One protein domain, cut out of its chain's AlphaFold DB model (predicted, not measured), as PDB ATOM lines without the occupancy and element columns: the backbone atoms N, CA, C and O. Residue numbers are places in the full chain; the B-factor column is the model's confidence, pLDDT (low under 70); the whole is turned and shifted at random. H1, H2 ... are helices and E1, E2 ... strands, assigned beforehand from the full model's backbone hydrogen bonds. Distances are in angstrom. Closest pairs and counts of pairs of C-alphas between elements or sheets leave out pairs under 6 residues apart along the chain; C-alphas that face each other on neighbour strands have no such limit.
ATOM      1  N   TYR A 180     168.065 152.437 121.383       94.50
ATOM      2  CA  TYR A 180     167.115 152.107 122.436       94.50
ATOM      3  C   TYR A 180     165.848 151.452 121.898       94.50
ATOM      4  O   TYR A 180     165.375 151.798 120.816       94.50
ATOM      5  N   SER A 181     165.241 150.621 122.741       91.88
ATOM      6  CA  SER A 181     163.845 150.194 122.641       91.88
ATOM      7  C   SER A 181     162.998 150.893 123.704       91.88
ATOM      8  O   SER A 181     163.487 151.252 124.780       91.88
ATOM      9  N   TRP A 182     161.716 151.106 123.405       91.94
ATOM     10  CA  TRP A 182     160.763 151.661 124.362       91.94
ATOM     11  C   TRP A 182     160.229 150.574 125.294       91.94
ATOM     12  O   TRP A 182     159.735 149.542 124.837       91.94
ATOM     13  N   ASN A 183     160.265 150.839 126.598       87.50
ATOM     14  CA  ASN A 183     159.599 150.023 127.599       87.50
ATOM     15  C   ASN A 183     158.296 150.727 128.037       87.50
ATOM     16  O   ASN A 183     158.332 151.661 128.851       87.50
ATOM     17  N   PRO A 184     157.123 150.272 127.551       82.62
ATOM     18  CA  PRO A 184     155.837 150.912 127.837       82.62
ATOM     19  C   PRO A 184     155.358 150.734 129.286       82.62
ATOM     20  O   PRO A 184     154.345 151.310 129.673       82.62
ATOM     21  N   ILE A 185     156.049 149.923 130.090       79.00
ATOM     22  CA  ILE A 185     155.680 149.608 131.477       79.00
ATOM     23  C   ILE A 185     156.169 150.714 132.395       79.00
ATOM     24  O   ILE A 185     155.422 151.266 133.199       79.00
ATOM     25  N   GLU A 186     157.457 151.003 132.270       83.69
ATOM     26  CA  GLU A 186     158.171 151.941 133.124       83.69
ATOM     27  C   GLU A 186     158.231 153.333 132.490       83.69
ATOM     28  O   GLU A 186     158.702 154.278 133.123       83.69
ATOM     29  N   ASN A 187     157.728 153.470 131.255       88.38
ATOM     30  CA  ASN A 187     157.851 154.666 130.423       88.38
ATOM     31  C   ASN A 187     159.308 155.138 130.337       88.38
ATOM     32  O   ASN A 187     159.625 156.320 130.510       88.38
ATOM     33  N   ASN A 188     160.198 154.174 130.123       92.06
ATOM     34  CA  ASN A 188     161.636 154.363 130.047       92.06
ATOM     35  C   ASN A 188     162.188 153.650 128.802       92.06
ATOM     36  O   ASN A 188     161.429 153.135 127.977       92.06
ATOM     37  N   VAL A 189     163.506 153.679 128.627       93.19
ATOM     38  CA  VAL A 189     164.169 153.024 127.499       93.19
ATOM     39  C   VAL A 189     165.132 151.942 127.948       93.19
ATOM     40  O   VAL A 189     165.791 152.070 128.979       93.19
ATOM     41  N   THR A 190     165.256 150.894 127.147       89.75
ATOM     42  CA  THR A 190     166.260 149.838 127.312       89.75
ATOM     43  C   THR A 190     167.295 149.953 126.201       89.75
ATOM     44  O   THR A 190     166.892 150.106 125.044       89.75
ATOM     45  N   PRO A 191     168.607 149.910 126.499       90.94
ATOM     46  CA  PRO A 191     169.626 149.749 125.463       90.94
ATOM     47  C   PRO A 191     169.283 148.551 124.573       90.94
ATOM     48  O   PRO A 191     168.894 147.508 125.099       90.94
ATOM     49  N   ARG A 192     169.376 148.723 123.251       88.81
ATOM     50  CA  ARG A 192     169.091 147.652 122.284       88.81
ATOM     51  C   ARG A 192     170.381 147.115 121.679       88.81
ATOM     52  O   ARG A 192     170.779 146.008 122.025       88.81
ATOM     53  N   ASN A 193     171.075 147.936 120.886       90.25
ATOM     54  CA  ASN A 193     172.365 147.535 120.334       90.25
ATOM     55  C   ASN A 193     173.542 147.822 121.274       90.25
ATOM     56  O   ASN A 193     173.589 148.846 121.970       90.25
ATOM     57  N   LYS A 194     174.572 146.974 121.200       89.81
ATOM     58  CA  LYS A 194     175.907 147.271 121.730       89.81
ATOM     59  C   LYS A 194     176.512 148.419 120.922       89.81
ATOM     60  O   LYS A 194     176.807 148.304 119.735       89.81
ATOM     61  N   LEU A 195     176.716 149.550 121.588       92.31
ATOM     62  CA  LEU A 195     177.278 150.746 120.963       92.31
ATOM     63  C   LEU A 195     178.814 150.665 120.871       92.31
ATOM     64  O   LEU A 195     179.459 150.079 121.748       92.31
ATOM     65  N   PRO A 196     179.430 151.291 119.853       92.31
ATOM     66  CA  PRO A 196     180.871 151.227 119.643       92.31
ATOM     67  C   PRO A 196     181.653 151.902 120.780       92.31
ATOM     68  O   PRO A 196     181.368 153.030 121.191       92.31
ATOM     69  N   SER A 197     182.707 151.233 121.251       92.44
ATOM     70  CA  SER A 197     183.662 151.788 122.222       92.44
ATOM     71  C   SER A 197     184.740 152.665 121.569       92.44
ATOM     72  O   SER A 197     185.392 153.455 122.258       92.44
ATOM     73  N   ASN A 198     184.892 152.564 120.245       93.25
ATOM     74  CA  ASN A 198     185.818 153.322 119.411       93.25
ATOM     75  C   ASN A 198     185.084 153.864 118.177       93.25
ATOM     76  O   ASN A 198     184.289 153.164 117.570       93.25
ATOM     77  N   MET A 199     185.374 155.094 117.766       97.31
ATOM     78  CA  MET A 199     184.901 155.647 116.486       97.31
ATOM     79  C   MET A 199     186.040 156.306 115.695       97.31
ATOM     80  O   MET A 199     185.808 157.076 114.766       97.31
ATOM     81  N   SER A 200     187.294 156.038 116.066       96.19
ATOM     82  CA  SER A 200     188.461 156.617 115.400       96.19
ATOM     83  C   SER A 200     188.504 156.193 113.933       96.19
ATOM     84  O   SER A 200     188.435 155.009 113.627       96.19
ATOM     85  N   GLY A 201     188.633 157.163 113.026       96.69
ATOM     86  CA  GLY A 201     188.645 156.927 111.578       96.69
ATOM     87  C   GLY A 201     187.263 156.911 110.911       96.69
ATOM     88  O   GLY A 201     187.204 156.926 109.681       96.69
ATOM     89  N   TRP A 202     186.178 156.964 111.687       98.31
ATOM     90  CA  TRP A 202     184.810 157.178 111.206       98.31
ATOM     91  C   TRP A 202     184.437 158.665 111.282       98.31
ATOM     92  O   TRP A 202     184.904 159.383 112.168       98.31
ATOM     93  N   ASP A 203     183.611 159.150 110.352       98.50
ATOM     94  CA  ASP A 203     183.222 160.566 110.297       98.50
ATOM     95  C   ASP A 203     181.862 160.822 110.954       98.50
ATOM     96  O   ASP A 203     181.681 161.849 111.614       98.50
ATOM     97  N   PHE A 204     180.916 159.900 110.773       98.62
ATOM     98  CA  PHE A 204     179.537 160.023 111.238       98.62
ATOM     99  C   PHE A 204     179.094 158.790 112.028       98.62
ATOM    100  O   PHE A 204     179.523 157.668 111.752       98.62
ATOM    101  N   LEU A 205     178.202 159.022 112.992       98.38
ATOM    102  CA  LEU A 205     177.389 157.974 113.603       98.38
ATOM    103  C   LEU A 205     176.110 157.807 112.773       98.38
ATOM    104  O   LEU A 205     175.363 158.777 112.621       98.38
ATOM    105  N   GLY A 206     175.871 156.604 112.263       97.69
ATOM    106  CA  GLY A 206     174.601 156.208 111.661       97.69
ATOM    107  C   GLY A 206     173.678 155.644 112.732       97.69
ATOM    108  O   GLY A 206     174.104 154.819 113.539       97.69
ATOM    109  N   ILE A 207     172.435 156.105 112.784       96.81
ATOM    110  CA  ILE A 207     171.435 155.581 113.719       96.81
ATOM    111  C   ILE A 207     170.157 155.204 112.990       96.81
ATOM    112  O   ILE A 207     169.812 155.805 111.970       96.81
ATOM    113  N   ASP A 208     169.438 154.273 113.595       94.88
ATOM    114  CA  ASP A 208     168.085 153.917 113.219       94.88
ATOM    115  C   ASP A 208     167.121 154.351 114.314       94.88
ATOM    116  O   ASP A 208     167.454 154.364 115.507       94.88
ATOM    117  N   LEU A 209     165.915 154.738 113.912       94.88
ATOM    118  CA  LEU A 209     164.870 155.112 114.851       94.88
ATOM    119  C   LEU A 209     163.554 154.457 114.474       94.88
ATOM    120  O   LEU A 209     162.937 154.775 113.460       94.88
ATOM    121  N   TYR A 210     163.095 153.618 115.394       88.69
ATOM    122  CA  TYR A 210     161.770 153.024 115.407       88.69
ATOM    123  C   TYR A 210     161.161 153.253 116.786       88.69
ATOM    124  O   TYR A 210     161.876 153.318 117.781       88.69
ATOM    125  N   GLY A 211     159.842 153.385 116.858       85.44
ATOM    126  CA  GLY A 211     159.137 153.693 118.106       85.44
ATOM    127  C   GLY A 211     158.043 152.706 118.447       85.44
ATOM    128  O   GLY A 211     156.998 153.119 118.942       85.44
ATOM    129  N   ASN A 212     158.239 151.429 118.130       85.56
ATOM    130  CA  ASN A 212     157.212 150.414 118.338       85.56
ATOM    131  C   ASN A 212     156.754 150.405 119.805       85.56
ATOM    132  O   ASN A 212     157.572 150.509 120.722       85.56
ATOM    133  N   ARG A 213     155.436 150.288 120.018       86.88
ATOM    134  CA  ARG A 213     154.772 150.288 121.343       86.88
ATOM    135  C   ARG A 213     154.807 151.621 122.107       86.88
ATOM    136  O   ARG A 213     154.402 151.669 123.272       86.88
ATOM    137  N   VAL A 214     155.253 152.711 121.488       92.62
ATOM    138  CA  VAL A 214     155.124 154.063 122.048       92.62
ATOM    139  C   VAL A 214     153.676 154.521 121.891       92.62
ATOM    140  O   VAL A 214     153.202 154.713 120.779       92.62
ATOM    141  N   ASN A 215     152.943 154.731 122.982       91.62
ATOM    142  CA  ASN A 215     151.489 154.882 122.904       91.62
ATOM    143  C   ASN A 215     151.018 156.310 122.633       91.62
ATOM    144  O   ASN A 215     149.905 156.509 122.146       91.62
ATOM    145  N   THR A 216     151.808 157.318 122.998       93.31
ATOM    146  CA  THR A 216     151.387 158.723 122.924       93.31
ATOM    147  C   THR A 216     152.453 159.604 122.288       93.31
ATOM    148  O   THR A 216     153.643 159.314 122.358       93.31
ATOM    149  N   PHE A 217     152.045 160.745 121.727       94.56
ATOM    150  CA  PHE A 217     152.987 161.738 121.194       94.56
ATOM    151  C   PHE A 217     153.967 162.267 122.252       94.56
ATOM    152  O   PHE A 217     155.109 162.586 121.937       94.56
ATOM    153  N   LYS A 218     153.545 162.328 123.523       94.56
ATOM    154  CA  LYS A 218     154.422 162.729 124.630       94.56
ATOM    155  C   LYS A 218     155.477 161.663 124.932       94.56
ATOM    156  O   LYS A 218     156.634 162.009 125.154       94.56
ATOM    157  N   GLU A 219     155.089 160.387 124.925       95.75
ATOM    158  CA  GLU A 219     156.035 159.268 125.039       95.75
ATOM    159  C   GLU A 219     156.997 159.248 123.847       95.75
ATOM    160  O   GLU A 219     158.198 159.108 124.053       95.75
ATOM    161  N   TRP A 220     156.506 159.503 122.630       96.38
ATOM    162  CA  TRP A 220     157.343 159.604 121.431       96.38
ATOM    163  C   TRP A 220     158.388 160.706 121.552       96.38
ATOM    164  O   TRP A 220     159.569 160.447 121.359       96.38
ATOM    165  N   ALA A 221     157.994 161.910 121.967       96.69
ATOM    166  CA  ALA A 221     158.943 162.995 122.201       96.69
ATOM    167  C   ALA A 221     159.965 162.661 123.303       96.69
ATOM    168  O   ALA A 221     161.151 162.936 123.143       96.69
ATOM    169  N   SER A 222     159.530 162.020 124.393       96.81
ATOM    170  CA  SER A 222     160.410 161.565 125.478       96.81
ATOM    171  C   SER A 222     161.443 160.535 124.991       96.81
ATOM    172  O   SER A 222     162.637 160.658 125.281       96.81
ATOM    173  N   PHE A 223     160.998 159.555 124.200       97.19
ATOM    174  CA  PHE A 223     161.839 158.535 123.578       97.19
ATOM    175  C   PHE A 223     162.846 159.145 122.595       97.19
ATOM    176  O   PHE A 223     164.053 158.952 122.748       97.19
ATOM    177  N   VAL A 224     162.367 159.956 121.646       97.25
ATOM    178  CA  VAL A 224     163.192 160.645 120.642       97.25
ATOM    179  C   VAL A 224     164.247 161.532 121.308       97.25
ATOM    180  O   VAL A 224     165.427 161.444 120.965       97.25
ATOM    181  N   ASN A 225     163.864 162.328 122.313       96.44
ATOM    182  CA  ASN A 225     164.808 163.151 123.074       96.44
ATOM    183  C   ASN A 225     165.901 162.301 123.739       96.44
ATOM    184  O   ASN A 225     167.063 162.713 123.764       96.44
ATOM    185  N   ARG A 226     165.572 161.103 124.250       96.31
ATOM    186  CA  ARG A 226     166.575 160.214 124.856       96.31
ATOM    187  C   ARG A 226     167.526 159.613 123.825       96.31
ATOM    188  O   ARG A 226     168.736 159.619 124.069       96.31
ATOM    189  N   VAL A 227     167.013 159.150 122.683       97.00
ATOM    190  CA  VAL A 227     167.839 158.654 121.567       97.00
ATOM    191  C   VAL A 227     168.811 159.743 121.107       97.00
ATOM    192  O   VAL A 227     170.017 159.505 121.027       97.00
ATOM    193  N   PHE A 228     168.325 160.968 120.887       96.75
ATOM    194  CA  PHE A 228     169.155 162.065 120.378       96.75
ATOM    195  C   PHE A 228     170.172 162.557 121.386       96.75
ATOM    196  O   PHE A 228     171.303 162.851 120.999       96.75
ATOM    197  N   LEU A 229     169.820 162.596 122.672       95.94
ATOM    198  CA  LEU A 229     170.779 162.926 123.720       95.94
ATOM    199  C   LEU A 229     171.945 161.938 123.732       95.94
ATOM    200  O   LEU A 229     173.096 162.368 123.694       95.94
ATOM    201  N   LYS A 230     171.664 160.630 123.691       96.25
ATOM    202  CA  LYS A 230     172.720 159.611 123.662       96.25
ATOM    203  C   LYS A 230     173.566 159.701 122.391       96.25
ATOM    204  O   LYS A 230     174.793 159.673 122.472       96.25
ATOM    205  N   ALA A 231     172.942 159.878 121.225       97.06
ATOM    206  CA  ALA A 231     173.664 160.060 119.966       97.06
ATOM    207  C   ALA A 231     174.582 161.300 120.012       97.06
ATOM    208  O   ALA A 231     175.748 161.235 119.614       97.06
ATOM    209  N   TYR A 232     174.094 162.417 120.562       96.31
ATOM    210  CA  TYR A 232     174.868 163.647 120.732       96.31
ATOM    211  C   TYR A 232     176.042 163.475 121.704       96.31
ATOM    212  O   TYR A 232     177.147 163.954 121.430       96.31
ATOM    213  N   GLU A 233     175.843 162.760 122.812       94.62
ATOM    214  CA  GLU A 233     176.910 162.398 123.751       94.62
ATOM    215  C   GLU A 233     178.017 161.588 123.057       94.62
ATOM    216  O   GLU A 233     179.199 161.895 123.231       94.62
ATOM    217  N   ILE A 234     177.655 160.624 122.205       96.00
ATOM    218  CA  ILE A 234     178.600 159.822 121.408       96.00
ATOM    219  C   ILE A 234     179.349 160.701 120.402       96.00
ATOM    220  O   ILE A 234     180.584 160.684 120.374       96.00
ATOM    221  N   LYS A 235     178.630 161.536 119.635       96.44
ATOM    222  CA  LYS A 235     179.227 162.513 118.706       96.44
ATOM    223  C   LYS A 235     180.266 163.377 119.411       96.44
ATOM    224  O   LYS A 235     181.361 163.565 118.886       96.44
ATOM    225  N   LYS A 236     179.958 163.876 120.610       94.69
ATOM    226  CA  LYS A 236     180.892 164.683 121.403       94.69
ATOM    227  C   LYS A 236     182.078 163.891 121.921       94.69
ATOM    228  O   LYS A 236     183.212 164.347 121.764       94.69
ATOM    229  N   ARG A 237     181.825 162.727 122.524       95.50
ATOM    230  CA  ARG A 237     182.853 161.850 123.095       95.50
ATOM    231  C   ARG A 237     183.924 161.513 122.062       95.50
ATOM    232  O   ARG A 237     185.108 161.597 122.375       95.50
ATOM    233  N   PHE A 238     183.508 161.193 120.839       96.75
ATOM    234  CA  PHE A 238     184.413 160.790 119.763       96.75
ATOM    235  C   PHE A 238     184.742 161.897 118.753       96.75
ATOM    236  O   PHE A 238     185.494 161.654 117.815       96.75
ATOM    237  N   ARG A 239     184.239 163.123 118.956       96.75
ATOM    238  CA  ARG A 239     184.464 164.288 118.077       96.75
ATOM    239  C   ARG A 239     184.074 164.026 116.615       96.75
ATOM    240  O   ARG A 239     184.785 164.428 115.697       96.75
ATOM    241  N   LEU A 240     182.938 163.363 116.417       97.62
ATOM    242  CA  LEU A 240     182.414 163.042 115.090       97.62
ATOM    243  C   LEU A 240     181.955 164.307 114.359       97.62
ATOM    244  O   LEU A 240     181.539 165.288 114.985       97.62
ATOM    245  N   ARG A 241     181.982 164.267 113.022       96.88
ATOM    246  CA  ARG A 241     181.466 165.357 112.181       96.88
ATOM    247  C   ARG A 241     179.966 165.524 112.362       96.88
ATOM    248  O   ARG A 241     179.486 166.656 112.409       96.88
ATOM    249  N   GLY A 242     179.243 164.416 112.507       97.25
ATOM    250  CA  GLY A 242     177.811 164.461 112.727       97.25
ATOM    251  C   GLY A 242     177.152 163.128 113.047       97.25
ATOM    252  O   GLY A 242     177.814 162.104 113.212       97.25
ATOM    253  N   ILE A 243     175.828 163.186 113.134       98.00
ATOM    254  CA  ILE A 243     174.920 162.049 113.270       98.00
ATOM    255  C   ILE A 243     173.956 162.087 112.086       98.00
ATOM    256  O   ILE A 243     173.391 163.145 111.787       98.00
ATOM    257  N   VAL A 244     173.768 160.948 111.430       97.75
ATOM    258  CA  VAL A 244     172.811 160.783 110.333       97.75
ATOM    259  C   VAL A 244     171.882 159.617 110.625       97.75
ATOM    260  O   VAL A 244     172.279 158.644 111.262       97.75
ATOM    261  N   PHE A 245     170.648 159.714 110.147       96.00
ATOM    262  CA  PHE A 245     169.784 158.548 110.061       96.00
ATOM    263  C   PHE A 245     170.197 157.677 108.885       96.00
ATOM    264  O   PHE A 245     170.265 158.168 107.762       96.00
ATOM    265  N   GLU A 246     170.455 156.401 109.140       93.12
ATOM    266  CA  GLU A 246     170.474 155.411 108.065       93.12
ATOM    267  C   GLU A 246     169.054 154.960 107.760       93.12
ATOM    268  O   GLU A 246     168.692 154.861 106.590       93.12
ATOM    269  N   GLU A 247     168.232 154.823 108.801       91.06
ATOM    270  CA  GLU A 247     166.811 154.563 108.668       91.06
ATOM    271  C   GLU A 247     165.996 155.366 109.683       91.06
ATOM    272  O   GLU A 247     166.050 155.159 110.898       91.06
ATOM    273  N   LEU A 248     165.219 156.321 109.174       94.06
ATOM    274  CA  LEU A 248     164.217 157.015 109.968       94.06
ATOM    275  C   LEU A 248     162.848 156.394 109.694       94.06
ATOM    276  O   LEU A 248     162.142 156.795 108.761       94.06
ATOM    277  N   GLY A 249     162.506 155.419 110.532       89.75
ATOM    278  CA  GLY A 249     161.182 154.824 110.623       89.75
ATOM    279  C   GLY A 249     160.268 155.574 111.595       89.75
ATOM    280  O   GLY A 249     160.654 156.526 112.278       89.75
ATOM    281  N   LEU A 250     159.014 155.129 111.657       90.81
ATOM    282  CA  LEU A 250     158.001 155.597 112.606       90.81
ATOM    283  C   LEU A 250     157.457 154.400 113.406       90.81
ATOM    284  O   LEU A 250     157.591 153.267 112.942       90.81
ATOM    285  N   PRO A 251     156.846 154.612 114.589       90.56
ATOM    286  CA  PRO A 251     156.067 153.576 115.268       90.56
ATOM    287  C   PRO A 251     155.079 152.889 114.316       90.56
ATOM    288  O   PRO A 251     154.233 153.560 113.716       90.56
ATOM    289  N   HIS A 252     155.186 151.571 114.174       87.75
ATOM    290  CA  HIS A 252     154.424 150.825 113.172       87.75
ATOM    291  C   HIS A 252     153.899 149.474 113.677       87.75
ATOM    292  O   HIS A 252     153.546 148.636 112.851       87.75
ATOM    293  N   SER A 253     153.797 149.247 114.997       84.44
ATOM    294  CA  SER A 253     153.248 147.974 115.493       84.44
ATOM    295  C   SER A 253     151.735 147.859 115.284       84.44
ATOM    296  O   SER A 253     151.201 146.756 115.249       84.44
ATOM    297  N   GLY A 254     151.033 148.990 115.152       83.56
ATOM    298  CA  GLY A 254     149.576 149.053 114.986       83.56
ATOM    299  C   GLY A 254     148.804 148.949 116.300       83.56
ATOM    300  O   GLY A 254     147.599 149.196 116.334       83.56
ATOM    301  N   GLU A 255     149.504 148.655 117.394       83.88
ATOM    302  CA  GLU A 255     148.953 148.545 118.745       83.88
ATOM    303  C   GLU A 255     149.016 149.879 119.504       83.88
ATOM    304  O   GLU A 255     148.422 150.029 120.573       83.88
ATOM    305  N   GLU A 256     149.737 150.869 118.971       89.75
ATOM    306  CA  GLU A 256     149.897 152.165 119.612       89.75
ATOM    307  C   GLU A 256     148.558 152.924 119.694       89.75
ATOM    308  O   GLU A 256     147.781 152.996 118.736       89.75
ATOM    309  N   LYS A 257     148.285 153.570 120.839       90.44
ATOM    310  CA  LYS A 257     146.985 154.232 121.084       90.44
ATOM    311  C   LYS A 257     146.623 155.299 120.051       90.44
ATOM    312  O   LYS A 257     145.435 155.497 119.799       90.44
ATOM    313  N   PHE A 258     147.594 156.001 119.464       91.44
ATOM    314  CA  PHE A 258     147.291 156.962 118.400       91.44
ATOM    315  C   PHE A 258     146.834 156.285 117.102       91.44
ATOM    316  O   PHE A 258     145.969 156.849 116.445       91.44
ATOM    317  N   TRP A 259     147.306 155.078 116.764       89.94
ATOM    318  CA  TRP A 259     146.816 154.329 115.596       89.94
ATOM    319  C   TRP A 259     145.409 153.770 115.809       89.94
ATOM    320  O   TRP A 259     144.599 153.745 114.879       89.94
ATOM    321  N   ILE A 260     145.105 153.348 117.038       88.75
ATOM    322  CA  ILE A 260     143.790 152.811 117.417       88.75
ATOM    323  C   ILE A 260     142.741 153.932 117.524       88.75
ATOM    324  O   ILE A 260     141.545 153.695 117.342       88.75
ATOM    325  N   ASN A 261     143.163 155.172 117.783       87.75
ATOM    326  CA  ASN A 261     142.264 156.314 117.880       87.75
ATOM    327  C   ASN A 261     141.648 156.671 116.516       87.75
ATOM    328  O   ASN A 261     142.232 157.390 115.711       87.75
ATOM    329  N   SER A 262     140.411 156.229 116.283       84.38
ATOM    330  CA  SER A 262     139.681 156.478 115.037       84.38
ATOM    331  C   SER A 262     139.343 157.948 114.768       84.38
ATOM    332  O   SER A 262     138.877 158.255 113.675       84.38
ATOM    333  N   SER A 263     139.515 158.840 115.746       88.69
ATOM    334  CA  SER A 263     139.239 160.273 115.603       88.69
ATOM    335  C   SER A 263     140.400 161.065 114.996       88.69
ATOM    336  O   SER A 263     140.227 162.252 114.738       88.69
ATOM    337  N   VAL A 264     141.565 160.444 114.794       90.56
ATOM    338  CA  VAL A 264     142.750 161.079 114.201       90.56
ATOM    339  C   VAL A 264     143.101 160.336 112.917       90.56
ATOM    340  O   VAL A 264     143.170 159.109 112.906       90.56
ATOM    341  N   SER A 265     143.303 161.071 111.826       93.00
ATOM    342  CA  SER A 265     143.699 160.467 110.549       93.00
ATOM    343  C   SER A 265     145.157 160.002 110.576       93.00
ATOM    344  O   SER A 265     146.002 160.595 111.253       93.00
ATOM    345  N   GLY A 266     145.503 158.996 109.772       92.62
ATOM    346  CA  GLY A 266     146.888 158.557 109.603       92.62
ATOM    347  C   GLY A 266     147.813 159.676 109.129       92.62
ATOM    348  O   GLY A 266     148.949 159.787 109.588       92.62
ATOM    349  N   ARG A 267     147.305 160.581 108.282       93.88
ATOM    350  CA  ARG A 267     148.038 161.780 107.850       93.88
ATOM    351  C   ARG A 267     148.392 162.692 109.025       93.88
ATOM    352  O   ARG A 267     149.519 163.178 109.089       93.88
ATOM    353  N   GLU A 268     147.455 162.947 109.934       94.94
ATOM    354  CA  GLU A 268     147.710 163.759 111.131       94.94
ATOM    355  C   GLU A 268     148.707 163.077 112.069       94.94
ATOM    356  O   GLU A 268     149.618 163.743 112.563       94.94
ATOM    357  N   ILE A 269     148.585 161.759 112.258       95.25
ATOM    358  CA  ILE A 269     149.515 160.961 113.068       95.25
ATOM    359  C   ILE A 269     150.936 161.073 112.509       95.25
ATOM    360  O   ILE A 269     151.836 161.511 113.222       95.25
ATOM    361  N   ILE A 270     151.139 160.753 111.228       95.19
ATOM    362  CA  ILE A 270     152.457 160.785 110.575       95.19
ATOM    363  C   ILE A 270     153.055 162.190 110.602       95.19
ATOM    364  O   ILE A 270     154.228 162.355 110.941       95.19
ATOM    365  N   ASN A 271     152.248 163.217 110.320       95.06
ATOM    366  CA  ASN A 271     152.699 164.602 110.420       95.06
ATOM    367  C   ASN A 271     153.203 164.924 111.828       95.06
ATOM    368  O   ASN A 271     154.262 165.531 111.964       95.06
ATOM    369  N   LYS A 272     152.474 164.501 112.866       95.69
ATOM    370  CA  LYS A 272     152.835 164.785 114.255       95.69
ATOM    371  C   LYS A 272     154.073 164.017 114.710       95.69
ATOM    372  O   LYS A 272     154.897 164.574 115.433       95.69
ATOM    373  N   LEU A 273     154.228 162.771 114.268       96.06
ATOM    374  CA  LEU A 273     155.411 161.964 114.555       96.06
ATOM    375  C   LEU A 273     156.673 162.576 113.927       96.06
ATOM    376  O   LEU A 273     157.682 162.707 114.624       96.06
ATOM    377  N   TYR A 274     156.605 163.017 112.665       96.38
ATOM    378  CA  TYR A 274     157.713 163.719 112.009       96.38
ATOM    379  C   TYR A 274     157.997 165.088 112.621       96.38
ATOM    380  O   TYR A 274     159.162 165.432 112.803       96.38
ATOM    381  N   GLU A 275     156.956 165.856 112.961       95.81
ATOM    382  CA  GLU A 275     157.081 167.137 113.668       95.81
ATOM    383  C   GLU A 275     157.957 166.960 114.916       95.81
ATOM    384  O   GLU A 275     158.986 167.614 115.049       95.81
ATOM    385  N   ILE A 276     157.632 165.980 115.764       96.69
ATOM    386  CA  ILE A 276     158.406 165.664 116.972       96.69
ATOM    387  C   ILE A 276     159.866 165.333 116.642       96.69
ATOM    388  O   ILE A 276     160.772 165.905 117.246       96.69
ATOM    389  N   VAL A 277     160.115 164.455 115.666       96.44
ATOM    390  CA  VAL A 277     161.479 164.056 115.277       96.44
ATOM    391  C   VAL A 277     162.315 165.253 114.824       96.44
ATOM    392  O   VAL A 277     163.437 165.436 115.300       96.44
ATOM    393  N   PHE A 278     161.790 166.093 113.929       95.31
ATOM    394  CA  PHE A 278     162.542 167.238 113.420       95.31
ATOM    395  C   PHE A 278     162.771 168.311 114.489       95.31
ATOM    396  O   PHE A 278     163.847 168.912 114.532       95.31
ATOM    397  N   GLU A 279     161.795 168.552 115.366       93.81
ATOM    398  CA  GLU A 279     161.920 169.542 116.437       93.81
ATOM    399  C   GLU A 279     162.924 169.119 117.511       93.81
ATOM    400  O   GLU A 279     163.832 169.891 117.847       93.81
ATOM    401  N   CYS A 280     162.806 167.884 118.003       93.94
ATOM    402  CA  CYS A 280     163.733 167.307 118.974       93.94
ATOM    403  C   CYS A 280     165.151 167.206 118.396       93.94
ATOM    404  O   CYS A 280     166.132 167.502 119.078       93.94
ATOM    405  N   GLY A 281     165.275 166.832 117.119       94.00
ATOM    406  CA  GLY A 281     166.563 166.631 116.456       94.00
ATOM    407  C   GLY A 281     167.272 167.918 116.049       94.00
ATOM    408  O   GLY A 281     168.482 167.896 115.811       94.00
ATOM    409  N   ALA A 282     166.572 169.054 115.985       90.81
ATOM    410  CA  ALA A 282     167.160 170.314 115.544       90.81
ATOM    411  C   ALA A 282     168.329 170.748 116.452       90.81
ATOM    412  O   ALA A 282     168.161 171.046 117.635       90.81
ATOM    413  N   GLY A 283     169.531 170.810 115.871       88.38
ATOM    414  CA  GLY A 283     170.783 171.131 116.569       88.38
ATOM    415  C   GLY A 283     171.512 169.924 117.175       88.38
ATOM    416  O   GLY A 283     172.667 170.065 117.578       88.38
ATOM    417  N   MET A 284     170.880 168.746 117.208       93.94
ATOM    418  CA  MET A 284     171.478 167.491 117.684       93.94
ATOM    419  C   MET A 284     171.849 166.562 116.527       93.94
ATOM    420  O   MET A 284     172.947 166.012 116.531       93.94
ATOM    421  N   ILE A 285     170.959 166.428 115.540       95.81
ATOM    422  CA  ILE A 285     171.089 165.541 114.379       95.81
ATOM    423  C   ILE A 285     171.471 166.356 113.140       95.81
ATOM    424  O   ILE A 285     170.916 167.431 112.895       95.81
ATOM    425  N   ASP A 286     172.432 165.857 112.361       96.19
ATOM    426  CA  ASP A 286     172.998 166.572 111.211       96.19
ATOM    427  C   ASP A 286     172.363 166.153 109.880       96.19
ATOM    428  O   ASP A 286     172.384 166.950 108.934       96.19
ATOM    429  N   GLY A 287     171.787 164.944 109.810       95.81
ATOM    430  CA  GLY A 287     171.108 164.441 108.619       95.81
ATOM    431  C   GLY A 287     169.902 163.554 108.872       95.81
ATOM    432  O   GLY A 287     169.945 162.649 109.699       95.81
ATOM    433  N   PHE A 288     168.842 163.810 108.108       96.19
ATOM    434  CA  PHE A 288     167.602 163.041 108.131       96.19
ATOM    435  C   PHE A 288     167.379 162.373 106.778       96.19
ATOM    436  O   PHE A 288     167.512 163.027 105.744       96.19
ATOM    437  N   PHE A 289     167.012 161.093 106.811       95.75
ATOM    438  CA  PHE A 289     166.656 160.281 105.649       95.75
ATOM    439  C   PHE A 289     165.353 159.531 105.970       95.75
ATOM    440  O   PHE A 289     165.403 158.413 106.469       95.75
ATOM    441  N   PRO A 290     164.179 160.170 105.805       95.94
ATOM    442  CA  PRO A 290     162.882 159.578 106.143       95.94
ATOM    443  C   PRO A 290     162.501 158.483 105.144       95.94
ATOM    444  O   PRO A 290     162.311 158.788 103.970       95.94
ATOM    445  N   TRP A 291     162.357 157.232 105.591       92.94
ATOM    446  CA  TRP A 291     162.018 156.108 104.698       92.94
ATOM    447  C   TRP A 291     160.552 156.131 104.251       92.94
ATOM    448  O   TRP A 291     160.230 155.711 103.145       92.94
ATOM    449  N   LEU A 292     159.667 156.752 105.038       93.44
ATOM    450  CA  LEU A 292     158.301 157.068 104.621       93.44
ATOM    451  C   LEU A 292     158.201 158.528 104.153       93.44
ATOM    452  O   LEU A 292     157.910 159.415 104.960       93.44
ATOM    453  N   TRP A 293     158.431 158.791 102.867       94.69
ATOM    454  CA  TRP A 293     158.438 160.160 102.327       94.69
ATOM    455  C   TRP A 293     157.490 160.386 101.138       94.69
ATOM    456  O   TRP A 293     157.099 161.532 100.895       94.69
ATOM    457  N   GLU A 294     157.080 159.334 100.428       93.06
ATOM    458  CA  GLU A 294     156.169 159.436  99.283       93.06
ATOM    459  C   GLU A 294     154.730 159.762  99.699       93.06
ATOM    460  O   GLU A 294     154.236 159.329 100.740       93.06
ATOM    461  N   ASN A 295     154.030 160.535  98.865       94.44
ATOM    462  CA  ASN A 295     152.602 160.778  99.048       94.44
ATOM    463  C   ASN A 295     151.807 159.691  98.329       94.44
ATOM    464  O   ASN A 295     152.040 159.445  97.148       94.44
ATOM    465  N   GLY A 296     150.797 159.131  98.981       94.44
ATOM    466  CA  GLY A 296     150.002 158.074  98.372       94.44
ATOM    467  C   GLY A 296     148.989 157.459  99.321       94.44
ATOM    468  O   GLY A 296     148.978 157.743 100.518       94.44
ATOM    469  N   SER A 297     148.123 156.619  98.757       95.00
ATOM    470  CA  SER A 297     147.245 155.748  99.536       95.00
ATOM    471  C   SER A 297     148.043 154.545 100.018       95.00
ATOM    472  O   SER A 297     148.584 153.809  99.196       95.00
ATOM    473  N   MET A 298     148.112 154.341 101.331       91.75
ATOM    474  CA  MET A 298     148.908 153.274 101.940       91.75
ATOM    475  C   MET A 298     148.092 152.523 102.983       91.75
ATOM    476  O   MET A 298     147.243 153.115 103.652       91.75
ATOM    477  N   LEU A 299     148.361 151.223 103.121       90.69
ATOM    478  CA  LEU A 299     147.871 150.430 104.243       90.69
ATOM    479  C   LEU A 299     148.645 150.841 105.499       90.69
ATOM    480  O   LEU A 299     149.858 150.674 105.577       90.69
ATOM    481  N   LEU A 300     147.935 151.418 106.459       89.38
ATOM    482  CA  LEU A 300     148.474 151.856 107.737       89.38
ATOM    483  C   LEU A 300     148.523 150.696 108.744       89.38
ATOM    484  O   LEU A 300     147.780 149.723 108.586       89.38
ATOM    485  N   PRO A 301     149.302 150.823 109.836       86.62
ATOM    486  CA  PRO A 301     149.431 149.775 110.857       86.62
ATOM    487  C   PRO A 301     148.109 149.317 111.499       86.62
ATOM    488  O   PRO A 301     147.992 148.190 111.961       86.62
ATOM    489  N   ASN A 302     147.076 150.164 111.499       83.50
ATOM    490  CA  ASN A 302     145.730 149.827 111.981       83.50
ATOM    491  C   ASN A 302     144.834 149.168 110.910       83.50
ATOM    492  O   ASN A 302     143.609 149.177 111.045       83.50
ATOM    493  N   ASN A 303     145.425 148.632 109.838       86.81
ATOM    494  CA  ASN A 303     144.757 147.991 108.702       86.81
ATOM    495  C   ASN A 303     143.804 148.900 107.901       86.81
ATOM    496  O   ASN A 303     142.921 148.411 107.193       86.81
ATOM    497  N   LYS A 304     143.966 150.225 107.983       87.62
ATOM    498  CA  LYS A 304     143.215 151.179 107.155       87.62
ATOM    499  C   LYS A 304     144.030 151.610 105.950       87.62
ATOM    500  O   LYS A 304     145.216 151.882 106.074       87.62
ATOM    501  N   ILE A 305     143.375 151.741 104.799       92.88
ATOM    502  CA  ILE A 305     143.973 152.386 103.629       92.88
ATOM    503  C   ILE A 305     143.602 153.865 103.667       92.88
ATOM    504  O   ILE A 305     142.426 154.213 103.548       92.88
ATOM    505  N   GLU A 306     144.594 154.734 103.819       94.06
ATOM    506  CA  GLU A 306     144.397 156.185 103.836       94.06
ATOM    507  C   GLU A 306     145.419 156.881 102.939       94.06
ATOM    508  O   GLU A 306     146.547 156.417 102.778       94.06
ATOM    509  N   TYR A 307     145.026 158.019 102.362       94.94
ATOM    510  CA  TYR A 307     145.963 158.890 101.664       94.94
ATOM    511  C   TYR A 307     146.783 159.696 102.672       94.94
ATOM    512  O   TYR A 307     146.238 160.504 103.432       94.94
ATOM    513  N   ILE A 308     148.099 159.526 102.634       95.38
ATOM    514  CA  ILE A 308     149.053 160.265 103.456       95.38
ATOM    515  C   ILE A 308     149.946 161.150 102.581       95.38
ATOM    516  O   ILE A 308     150.116 160.914 101.385       95.38
ATOM    517  N   ALA A 309     150.503 162.205 103.181       95.19
ATOM    518  CA  ALA A 309     151.351 163.165 102.472       95.19
ATOM    519  C   ALA A 309     152.615 163.561 103.268       95.19
ATOM    520  O   ALA A 309     152.808 164.746 103.564       95.19
ATOM    521  N   PRO A 310     153.472 162.596 103.658       95.81
ATOM    522  CA  PRO A 310     154.657 162.855 104.483       95.81
ATOM    523  C   PRO A 310     155.639 163.857 103.850       95.81
ATOM    524  O   PRO A 310     156.267 164.638 104.570       95.81
ATOM    525  N   SER A 311     155.724 163.935 102.515       96.25
ATOM    526  CA  SER A 311     156.589 164.917 101.841       96.25
ATOM    527  C   SER A 311     156.264 166.372 102.206       96.25
ATOM    528  O   SER A 311     157.149 167.227 102.166       96.25
ATOM    529  N   GLU A 312     155.020 166.686 102.585       95.25
ATOM    530  CA  GLU A 312     154.620 168.048 102.940       95.25
ATOM    531  C   GLU A 312     155.213 168.500 104.276       95.25
ATOM    532  O   GLU A 312     155.694 169.635 104.385       95.25
ATOM    533  N   VAL A 313     155.185 167.629 105.292       95.31
ATOM    534  CA  VAL A 313     155.801 167.924 106.590       95.31
ATOM    535  C   VAL A 313     157.318 167.964 106.443       95.31
ATOM    536  O   VAL A 313     157.922 168.949 106.859       95.31
ATOM    537  N   ILE A 314     157.926 167.004 105.737       96.81
ATOM    538  CA  ILE A 314     159.375 166.986 105.472       96.81
ATOM    539  C   ILE A 314     159.807 168.280 104.770       96.81
ATOM    540  O   ILE A 314     160.721 168.966 105.230       96.81
ATOM    541  N   ARG A 315     159.094 168.685 103.709       96.50
ATOM    542  CA  ARG A 315     159.366 169.927 102.972       96.50
ATOM    543  C   ARG A 315     159.333 171.157 103.868       96.50
ATOM    544  O   ARG A 315     160.173 172.045 103.720       96.50
ATOM    545  N   ARG A 316     158.366 171.237 104.787       94.75
ATOM    546  CA  ARG A 316     158.255 172.358 105.729       94.75
ATOM    547  C   ARG A 316     159.541 172.523 106.535       94.75
ATOM    548  O   ARG A 316     160.027 173.642 106.644       94.75
ATOM    549  N   TYR A 317     160.108 171.425 107.029       93.38
ATOM    550  CA  TYR A 317     161.360 171.440 107.788       93.38
ATOM    551  C   TYR A 317     162.586 171.644 106.897       93.38
ATOM    552  O   TYR A 317     163.480 172.412 107.246       93.38
ATOM    553  N   TYR A 318     162.620 171.036 105.712       95.31
ATOM    554  CA  TYR A 318     163.738 171.181 104.780       95.31
ATOM    555  C   TYR A 318     163.854 172.601 104.227       95.31
ATOM    556  O   TYR A 318     164.962 173.055 103.954       95.31
ATOM    557  N   LEU A 319     162.758 173.345 104.103       93.38
ATOM    558  CA  LEU A 319     162.784 174.741 103.657       93.38
ATOM    559  C   LEU A 319     162.811 175.754 104.812       93.38
ATOM    560  O   LEU A 319     162.992 176.947 104.563       93.38
ATOM    561  N   ALA A 320     162.659 175.309 106.061       88.75
ATOM    562  CA  ALA A 320     162.669 176.195 107.214       88.75
ATOM    563  C   ALA A 320     164.055 176.824 107.433       88.75
ATOM    564  O   ALA A 320     165.080 176.144 107.467       88.75
ATOM    565  N   SER A 321     164.081 178.141 107.648       80.12
ATOM    566  CA  SER A 321     165.267 178.852 108.142       80.12
ATOM    567  C   SER A 321     165.466 178.669 109.651       80.12
ATOM    568  O   SER A 321     166.580 178.815 110.155       80.12
ATOM    569  N   PHE A 322     164.390 178.338 110.369       79.81
ATOM    570  CA  PHE A 322     164.372 178.073 111.801       79.81
ATOM    571  C   PHE A 322     163.296 177.034 112.136       79.81
ATOM    572  O   PHE A 322     162.186 177.101 111.609       79.81
ATOM    573  N   VAL A 323     163.616 176.108 113.040       83.81
ATOM    574  CA  VAL A 323     162.693 175.081 113.530       83.81
ATOM    575  C   VAL A 323     162.134 175.517 114.882       83.81
ATOM    576  O   VAL A 323     162.889 175.718 115.835       83.81
ATOM    577  N   LEU A 324     160.813 175.698 114.958       80.50
ATOM    578  CA  LEU A 324     160.121 175.899 116.230       80.50
ATOM    579  C   LEU A 324     160.257 174.629 117.073       80.50
ATOM    580  O   LEU A 324     160.204 173.548 116.515       80.50
ATOM    581  N   LYS A 325     160.447 174.753 118.386       82.94
ATOM    582  CA  LYS A 325     160.575 173.602 119.284       82.94
ATOM    583  C   LYS A 325     159.445 173.603 120.307       82.94
ATOM    584  O   LYS A 325     159.561 174.219 121.365       82.94
ATOM    585  N   LEU A 326     158.326 172.979 119.955       83.69
ATOM    586  CA  LEU A 326     157.134 172.864 120.796       83.69
ATOM    587  C   LEU A 326     157.287 171.798 121.887       83.69
ATOM    588  O   LEU A 326     156.575 171.864 122.880       83.69
ATOM    589  N   TYR A 327     158.222 170.861 121.716       84.12
ATOM    590  CA  TYR A 327     158.461 169.737 122.632       84.12
ATOM    591  C   TYR A 327     159.736 169.865 123.472       84.12
ATOM    592  O   TYR A 327     160.187 168.894 124.080       84.12
ATOM    593  N   ASP A 328     160.331 171.059 123.516       78.88
ATOM    594  CA  ASP A 328     161.558 171.319 124.276       78.88
ATOM    595  C   ASP A 328     161.384 171.056 125.784       78.88
ATOM    596  O   ASP A 328     162.331 170.682 126.481       78.88
ATOM    597  N   ASP A 329     160.175 171.245 126.312       84.75
ATOM    598  CA  ASP A 329     159.838 171.036 127.719       84.75
ATOM    599  C   ASP A 329     159.662 169.558 128.105       84.75
ATOM    600  O   ASP A 329     159.665 169.240 129.298       84.75
ATOM    601  N   ILE A 330     159.571 168.645 127.132       91.81
ATOM    602  CA  ILE A 330     159.491 167.209 127.394       91.81
ATOM    603  C   ILE A 330     160.878 166.679 127.747       91.81
ATOM    604  O   ILE A 330     161.813 166.719 126.948       91.81
ATOM    605  N   LEU A 331     161.002 166.146 128.962       93.88
ATOM    606  CA  LEU A 331     162.234 165.510 129.410       93.88
ATOM    607  C   LEU A 331     162.509 164.225 128.614       93.88
ATOM    608  O   LEU A 331     161.565 163.493 128.312       93.88
ATOM    609  N   PRO A 332     163.785 163.918 128.323       95.25
ATOM    610  CA  PRO A 332     164.179 162.615 127.809       95.25
ATOM    611  C   PRO A 332     163.724 161.485 128.737       95.25
ATOM    612  O   PRO A 332     163.789 161.614 129.965       95.25
ATOM    613  N   ALA A 333     163.335 160.356 128.150       95.19
ATOM    614  CA  ALA A 333     163.053 159.131 128.883       95.19
ATOM    615  C   ALA A 333     164.269 158.684 129.713       95.19
ATOM    616  O   ALA A 333     165.419 158.888 129.313       95.19
ATOM    617  N   ARG A 334     164.026 158.053 130.866       92.50
ATOM    618  CA  ARG A 334     165.109 157.454 131.663       92.50
ATOM    619  C   ARG A 334     165.672 156.231 130.942       92.50
ATOM    620  O   ARG A 334     164.918 155.494 130.319       92.50
ATOM    621  N   GLU A 335     166.978 156.015 131.031       90.94
ATOM    622  CA  GLU A 335     167.620 154.779 130.570       90.94
ATOM    623  C   GLU A 335     167.565 153.746 131.701       90.94
ATOM    624  O   GLU A 335     167.955 154.045 132.832       90.94
ATOM    625  N   SER A 336     167.048 152.554 131.413       86.94
ATOM    626  CA  SER A 336     167.162 151.398 132.302       86.94
ATOM    627  C   SER A 336     168.615 150.939 132.344       86.94
ATOM    628  O   SER A 336     169.323 150.946 131.336       86.94
TER     629      SER A 336
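What this domain is: This is residues 180 to 336 of the 617 residues of an uncharacterized protein of Thermoprotei archaeon (UniProt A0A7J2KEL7). Two helices, H1 and H3, side by side over part of their lengths, make the core, and three separate two-stranded pieces are set round them: hairpin E1 E2 and parallel pair E3 E4 pack on H1, hairpin E5 E6 at the first residues of H3. H4 packs along H3, short H2 sits near the start of H1 and H3, and residues 320 to 336, without a named element, bring the last residue back to 9.9 A from the first, C-alpha to C-alpha. The printed part has 157 residues with four named helices and six named strands, in the order E1 E2 E3 H1 E4 H2 H3 E5 E6 H4; the class is mixed, helices and strands. It is compact, with a radius of gyration of the C-alphas of 15.7 A and spans of 47 by 38 by 27 A.

How they stand to each other: E1, residues 180 to 183, and E2, residues 188 to 191, form an antiparallel hairpin, with N 181 and O 190 2.9 A apart, within hydrogen-bond range. The closest C-alphas of E1 and H1, residues 217 to 238, are those of Tyr 180 and Val 227, 6.6 A apart. E3, residues 204 to 209, and E4, residues 242 to 248, are parallel, with N 207 and O 244 3.0 A apart. E3, H1 and E4 form a strand-helix-strand unit, two parallel neighbour strands with a helix between them in the chain, and its crossover is right-handed. The closest C-alphas of H1 and E4 are those of Lys 235 and Gly 242, 6.4 A. H3, residues 266 to 281, is the hub, touching three helices. It touches H1, closest at the C-alphas of Ala 221 and Ile 276, 5.9 A, the same way at a shallow tilt of 32 degrees, only just short of steep. With residues 266 to 269 alone it only just touches H2, residues 257 to 260, over 3 pairs of C-alphas within 8 A, the closest Phe 258 and Ile 269, 7.0 A. E5, residues 296 to 299, and E6, residues 305 to 308, are an antiparallel hairpin, with N 308 and O 296 2.9 A apart. The C-alphas of Arg 267 and Ile 308, the closest of H3 and E6, are 4.8 A apart. H4, residues 310 to 319, touches H3, closest at the C-alphas of Asn 271 and Val 313, 5.9 A, the same way at a shallow tilt of 30 degrees; H4 and H1 are apart. Every O i to N i+4 pair is within hydrogen-bond range in H1, H3 and H4; H2 is too short for such a pair.

Where its parts are: E1 begins at C-alpha 180, (167.115, 152.107, 122.436). H1 runs 31.5 A from C-alpha 217, (152.987, 161.738, 121.194), H3 22.3 A and H4 14.4 A, to C-alpha 319 at (162.784, 174.741, 103.657). E3 is 15.9 A long and E4 15.7 A.

The domain as a whole: The C-alphas of Gly 201 and Ser 263, the two farthest apart, are 49.7 A apart. The printed part has no cut. The links E2 to E3 and H3 to E5 are long. Mean pLDDT of the printed part is 92.5, and no printed residue is under 70.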